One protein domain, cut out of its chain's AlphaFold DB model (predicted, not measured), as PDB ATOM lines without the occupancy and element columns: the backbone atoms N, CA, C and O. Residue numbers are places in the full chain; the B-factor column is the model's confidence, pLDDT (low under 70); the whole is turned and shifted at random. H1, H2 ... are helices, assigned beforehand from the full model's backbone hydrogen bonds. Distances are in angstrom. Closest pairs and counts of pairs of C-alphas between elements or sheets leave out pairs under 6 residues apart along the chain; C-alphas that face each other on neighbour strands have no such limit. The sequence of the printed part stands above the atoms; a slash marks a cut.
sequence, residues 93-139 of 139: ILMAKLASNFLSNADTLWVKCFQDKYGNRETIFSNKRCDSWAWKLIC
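What this domain is: This is residues 93 to 139 of the 139 residues of the protein "Ribonuclease H protein" of Apostasia shenzhenica (UniProt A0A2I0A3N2). Helix H1 and helix H2 make a corner at the end of H1, and a long loop, residues 119 to 134, leads from H2 back to the short helix H3, which packs on H1. The printed part has 47 residues with three named helices, in the order H1, H2, H3, and no named strand; the class is all helix. It is compact, with a radius of gyration of the C-alphas of 10.1 A, and spans 26 by 22 by 16 A.

Where its parts are: H1, residues 93 to 103, is 15.3 A long and begins at C-alpha 93, (229.213, 138.076, 179.484). H2, residues 109 to 118, is 14.1 A long. H3, residues 135 to 138, is 5.2 A long and ends at C-alpha 138, (234.777, 148.241, 181.937).

How they stand to each other: H1 touches H3, the closest C-alphas being those of Ala 99 and Ile 138, 6.0 A apart. H1 and H2 only just touch, with 3 pairs of C-alphas within 8 A, the closest those of Phe 102 and Val 111 at 5.6 A. They run the same way at a steep tilt of 66 degrees. H2 and H3 are only just apart, their closest C-alphas at 8.5 A. In H1 and H2 every O i to N i+4 pair is within hydrogen-bond range; H3 is too short for one.

The domain as a whole: The C-alphas farthest apart, of Asp 107 and Arg 129, are 28.1 A apart. The printed part has no cut. The link from H1 to H2 is tight, that from H2 to H3 long. Mean pLDDT of the printed part is 84.9; residue 122 is under 70.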
ATOM      1  N   ILE A  93     229.729 138.690 178.249       92.56
ATOM      2  CA  ILE A  93     229.213 138.076 179.484       92.56
ATOM      3  C   ILE A  93     230.253 138.133 180.615       92.56
ATOM      4  O   ILE A  93     229.941 138.523 181.742       92.56
ATOM      5  N   LEU A  94     231.501 137.747 180.341       92.31
ATOM      6  CA  LEU A  94     232.558 137.720 181.355       92.31
ATOM      7  C   LEU A  94     233.011 139.126 181.752       92.31
ATOM      8  O   LEU A  94     233.316 139.348 182.922       92.31
ATOM      9  N   MET A  95     232.987 140.086 180.829       89.75
ATOM     10  CA  MET A  95     233.224 141.493 181.149       89.75
ATOM     11  C   MET A  95     232.135 142.048 182.058       89.75
ATOM     12  O   MET A  95     232.464 142.674 183.062       89.75
ATOM     13  N   ALA A  96     230.864 141.741 181.790       90.50
ATOM     14  CA  ALA A  96     229.771 142.102 182.689       90.50
ATOM     15  C   ALA A  96     229.951 141.474 184.084       90.50
ATOM     16  O   ALA A  96     229.758 142.147 185.095       90.50
ATOM     17  N   LYS A  97     230.408 140.215 184.161       91.44
ATOM     18  CA  LYS A  97     230.749 139.562 185.436       91.44
ATOM     19  C   LYS A  97     231.880 140.287 186.175       91.44
ATOM     20  O   LYS A  97     231.777 140.495 187.382       91.44
ATOM     21  N   LEU A  98     232.949 140.680 185.479       89.44
ATOM     22  CA  LEU A  98     234.048 141.446 186.079       89.44
ATOM     23  C   LEU A  98     233.563 142.822 186.558       89.44
ATOM     24  O   LEU A  98     233.813 143.179 187.705       89.44
ATOM     25  N   ALA A  99     232.802 143.550 185.742       88.94
ATOM     26  CA  ALA A  99     232.211 144.832 186.122       88.94
ATOM     27  C   ALA A  99     231.299 144.699 187.357       88.94
ATOM     28  O   ALA A  99     231.402 145.490 188.294       88.94
ATOM     29  N   SER A 100     230.477 143.648 187.414       89.38
ATOM     30  CA  SER A 100     229.628 143.346 188.572       89.38
ATOM     31  C   SER A 100     230.444 143.071 189.837       89.38
ATOM     32  O   SER A 100     230.074 143.537 190.913       89.38
ATOM     33  N   ASN A 101     231.560 142.344 189.727       89.56
ATOM     34  CA  ASN A 101     232.458 142.088 190.856       89.56
ATOM     35  C   ASN A 101     233.107 143.378 191.375       89.56
ATOM     36  O   ASN A 101     233.276 143.529 192.583       89.56
ATOM     37  N   PHE A 102     233.450 144.301 190.472       87.62
ATOM     38  CA  PHE A 102     233.976 145.613 190.839       87.62
ATOM     39  C   PHE A 102     232.926 146.453 191.576       87.62
ATOM     40  O   PHE A 102     233.207 146.947 192.663       87.62
ATOM     41  N   LEU A 103     231.701 146.541 191.042       87.19
ATOM     42  CA  LEU A 103     230.589 147.270 191.669       87.19
ATOM     43  C   LEU A 103     230.181 146.697 193.031       87.19
ATOM     44  O   LEU A 103     229.811 147.440 193.934       87.19
ATOM     45  N   SER A 104     230.261 145.375 193.183       88.94
ATOM     46  CA  SER A 104     229.920 144.683 194.433       88.94
ATOM     47  C   SER A 104     231.065 144.690 195.451       88.94
ATOM     48  O   SER A 104     230.944 144.052 196.492       88.94
ATOM     49  N   ASN A 105     232.184 145.366 195.153       85.38
ATOM     50  CA  ASN A 105     233.388 145.406 195.983       85.38
ATOM     51  C   ASN A 105     233.870 144.007 196.411       85.38
ATOM     52  O   ASN A 105     234.187 143.774 197.576       85.38
ATOM     53  N   ALA A 106     233.903 143.062 195.466       88.94
ATOM     54  CA  ALA A 106     234.311 141.690 195.746       88.94
ATOM     55  C   ALA A 106     235.736 141.633 196.329       88.94
ATOM     56  O   ALA A 106     236.639 142.310 195.833       88.94
ATOM     57  N   ASP A 107     235.953 140.765 197.324       89.06
ATOM     58  CA  ASP A 107     237.242 140.592 198.010       89.06
ATOM     59  C   ASP A 107     238.274 139.862 197.131       89.06
ATOM     60  O   ASP A 107     238.643 138.709 197.342       89.06
ATOM     61  N   THR A 108     238.714 140.529 196.068       88.75
ATOM     62  CA  THR A 108     239.713 140.028 195.124       88.75
ATOM     63  C   THR A 108     240.796 141.077 194.921       88.75
ATOM     64  O   THR A 108     240.527 142.279 194.926       88.75
ATOM     65  N   LEU A 109     242.039 140.630 194.720       90.25
ATOM     66  CA  LEU A 109     243.192 141.532 194.605       90.25
ATOM     67  C   LEU A 109     243.021 142.565 193.489       90.25
ATOM     68  O   LEU A 109     243.334 143.736 193.681       90.25
ATOM     69  N   TRP A 110     242.489 142.151 192.337       88.44
ATOM     70  CA  TRP A 110     242.311 143.064 191.212       88.44
ATOM     71  C   TRP A 110     241.266 144.149 191.513       88.44
ATOM     72  O   TRP A 110     241.485 145.294 191.132       88.44
ATOM     73  N   VAL A 111     240.181 143.826 192.235       89.88
ATOM     74  CA  VAL A 111     239.169 144.814 192.646       89.88
ATOM     75  C   VAL A 111     239.781 145.817 193.616       89.88
ATOM     76  O   VAL A 111     239.637 147.011 193.381       89.88
ATOM     77  N   LYS A 112     240.540 145.361 194.623       91.00
ATOM     78  CA  LYS A 112     241.240 146.248 195.570       91.00
ATOM     79  C   LYS A 112     242.183 147.214 194.850       91.00
ATOM     80  O   LYS A 112     242.061 148.422 195.000       91.00
ATOM     81  N   CYS A 113     243.042 146.702 193.966       90.00
ATOM     82  CA  CYS A 113     243.947 147.549 193.183       90.00
ATOM     83  C   CYS A 113     243.205 148.545 192.273       90.00
ATOM     84  O   CYS A 113     243.679 149.661 192.055       90.00
ATOM     85  N   PHE A 114     242.062 148.153 191.702       88.12
ATOM     86  CA  PHE A 114     241.256 149.043 190.864       88.12
ATOM     87  C   PHE A 114     240.500 150.086 191.690       88.12
ATOM     88  O   PHE A 114     240.404 151.229 191.249       88.12
ATOM     89  N   GLN A 115     240.005 149.733 192.875       88.12
ATOM     90  CA  GLN A 115     239.381 150.667 193.813       88.12
ATOM     91  C   GLN A 115     240.388 151.708 194.300       88.12
ATOM     92  O   GLN A 115     240.089 152.897 194.236       88.12
ATOM     93  N   ASP A 116     241.602 151.299 194.667       88.25
ATOM     94  CA  ASP A 116     242.656 152.230 195.090       88.25
ATOM     95  C   ASP A 116     243.011 153.234 193.983       88.25
ATOM     96  O   ASP A 116     243.272 154.409 194.242       88.25
ATOM     97  N   LYS A 117     242.998 152.789 192.720       87.75
ATOM     98  CA  LYS A 117     243.361 153.630 191.570       87.75
ATOM     99  C   LYS A 117     242.212 154.491 191.033       87.75
ATOM    100  O   LYS A 117     242.447 155.618 190.593       87.75
ATOM    101  N   TYR A 118     240.995 153.953 190.977       85.44
ATOM    102  CA  TYR A 118     239.857 154.552 190.270       85.44
ATOM    103  C   TYR A 118     238.648 154.855 191.165       85.44
ATOM    104  O   TYR A 118     237.745 155.554 190.714       85.44
ATOM    105  N   GLY A 119     238.626 154.383 192.413       76.88
ATOM    106  CA  GLY A 119     237.479 154.495 193.320       76.88
ATOM    107  C   GLY A 119     237.163 155.918 193.776       76.88
ATOM    108  O   GLY A 119     236.010 156.217 194.055       76.88
ATOM    109  N   ASN A 120     238.144 156.827 193.783       77.75
ATOM    110  CA  ASN A 120     237.948 158.221 194.204       77.75
ATOM    111  C   ASN A 120     237.446 159.145 193.068       77.75
ATOM    112  O   ASN A 120     237.849 160.303 192.963       77.75
ATOM    113  N   ARG A 121     236.645 158.618 192.135       79.50
ATOM    114  CA  ARG A 121     236.089 159.384 191.008       79.50
ATOM    115  C   ARG A 121     234.638 159.743 191.279       79.50
ATOM    116  O   ARG A 121     233.867 158.893 191.698       79.50
ATOM    117  N   GLU A 122     234.266 160.976 190.935       68.12
ATOM    118  CA  GLU A 122     232.887 161.478 191.055       68.12
ATOM    119  C   GLU A 122     231.878 160.598 190.304       68.12
ATOM    120  O   GLU A 122     230.769 160.363 190.771       68.12
ATOM    121  N   THR A 123     232.292 160.054 189.158       75.50
ATOM    122  CA  THR A 123     231.531 159.065 188.393       75.50
ATOM    123  C   THR A 123     232.350 157.792 188.216       75.50
ATOM    124  O   THR A 123     233.435 157.827 187.616       75.50
ATOM    125  N   ILE A 124     231.786 156.676 188.689       71.56
ATOM    126  CA  ILE A 124     232.407 155.343 188.702       71.56
ATOM    127  C   ILE A 124     232.824 154.901 187.295       71.56
ATOM    128  O   ILE A 124     233.883 154.312 187.155       71.56
ATOM    129  N   PHE A 125     232.068 155.245 186.246       74.81
ATOM    130  CA  PHE A 125     232.377 154.867 184.860       74.81
ATOM    131  C   PHE A 125     232.845 156.052 184.003       74.81
ATOM    132  O   PHE A 125     232.341 156.293 182.910       74.81
ATOM    133  N   SER A 126     233.798 156.844 184.507       79.56
ATOM    134  CA  SER A 126     234.416 157.912 183.704       79.56
ATOM    135  C   SER A 126     235.683 157.447 182.998       79.56
ATOM    136  O   SER A 126     236.623 156.962 183.634       79.56
ATOM    137  N   ASN A 127     235.737 157.708 181.690       81.44
ATOM    138  CA  ASN A 127     236.905 157.482 180.848       81.44
ATOM    139  C   ASN A 127     237.732 158.769 180.695       81.44
ATOM    140  O   ASN A 127     237.285 159.759 180.119       81.44
ATOM    141  N   LYS A 128     238.980 158.744 181.173       81.62
ATOM    142  CA  LYS A 128     240.002 159.780 180.958       81.62
ATOM    143  C   LYS A 128     241.074 159.277 179.989       81.62
ATOM    144  O   LYS A 128     241.316 158.078 179.835       81.62
ATOM    145  N   ARG A 129     241.777 160.208 179.332       77.12
ATOM    146  CA  ARG A 129     242.800 159.884 178.316       77.12
ATOM    147  C   ARG A 129     243.896 158.952 178.855       77.12
ATOM    148  O   ARG A 129     244.257 158.001 178.162       77.12
ATOM    149  N   CYS A 130     244.340 159.179 180.093       82.12
ATOM    150  CA  CYS A 130     245.408 158.429 180.768       82.12
ATOM    151  C   CYS A 130     244.945 157.136 181.464       82.12
ATOM    152  O   CYS A 130     245.750 156.491 182.139       82.12
ATOM    153  N   ASP A 131     243.673 156.751 181.330       85.19
ATOM    154  CA  ASP A 131     243.175 155.537 181.975       85.19
ATOM    155  C   ASP A 131     243.741 154.284 181.323       85.19
ATOM    156  O   ASP A 131     243.991 154.243 180.110       85.19
ATOM    157  N   SER A 132     243.933 153.249 182.147       86.62
ATOM    158  CA  SER A 132     244.380 151.961 181.638       86.62
ATOM    159  C   SER A 132     243.374 151.436 180.624       86.62
ATOM    160  O   SER A 132     242.164 151.608 180.758       86.62
ATOM    161  N   TRP A 133     243.887 150.750 179.609       85.38
ATOM    162  CA  TRP A 133     243.047 150.127 178.594       85.38
ATOM    163  C   TRP A 133     241.996 149.178 179.204       85.38
ATOM    164  O   TRP A 133     240.862 149.151 178.746       85.38
ATOM    165  N   ALA A 134     242.340 148.482 180.292       84.19
ATOM    166  CA  ALA A 134     241.407 147.641 181.039       84.19
ATOM    167  C   ALA A 134     240.236 148.428 181.659       84.19
ATOM    168  O   ALA A 134     239.113 147.946 181.646       84.19
ATOM    169  N   TRP A 135     240.477 149.643 182.166       84.81
ATOM    170  CA  TRP A 135     239.422 150.494 182.726       84.81
ATOM    171  C   TRP A 135     238.449 150.975 181.651       84.81
ATOM    172  O   TRP A 135     237.238 150.872 181.821       84.81
ATOM    173  N   LYS A 136     238.995 151.375 180.497       84.25
ATOM    174  CA  LYS A 136     238.224 151.736 179.298       84.25
ATOM    175  C   LYS A 136     237.419 150.577 178.712       84.25
ATOM    176  O   LYS A 136     236.616 150.790 177.820       84.25
ATOM    177  N   LEU A 137     237.699 149.349 179.145       80.19
ATOM    178  CA  LEU A 137     236.940 148.174 178.744       80.19
ATOM    179  C   LEU A 137     235.760 147.885 179.684       80.19
ATOM    180  O   LEU A 137     234.839 147.176 179.294       80.19
ATOM    181  N   ILE A 138     235.828 148.378 180.923       79.00
ATOM    182  CA  ILE A 138     234.777 148.241 181.937       79.00
ATOM    183  C   ILE A 138     233.771 149.401 181.833       79.00
ATOM    184  O   ILE A 138     232.588 149.178 182.076       79.00
ATOM    185  N   CYS A 139     234.252 150.611 181.511       76.00
ATOM    186  CA  CYS A 139     233.463 151.842 181.367       76.00
ATOM    187  C   CYS A 139     233.033 152.074 179.920       76.00
ATOM    188  O   CYS A 139     231.824 152.273 179.697       76.00
TER     189      CYS A 139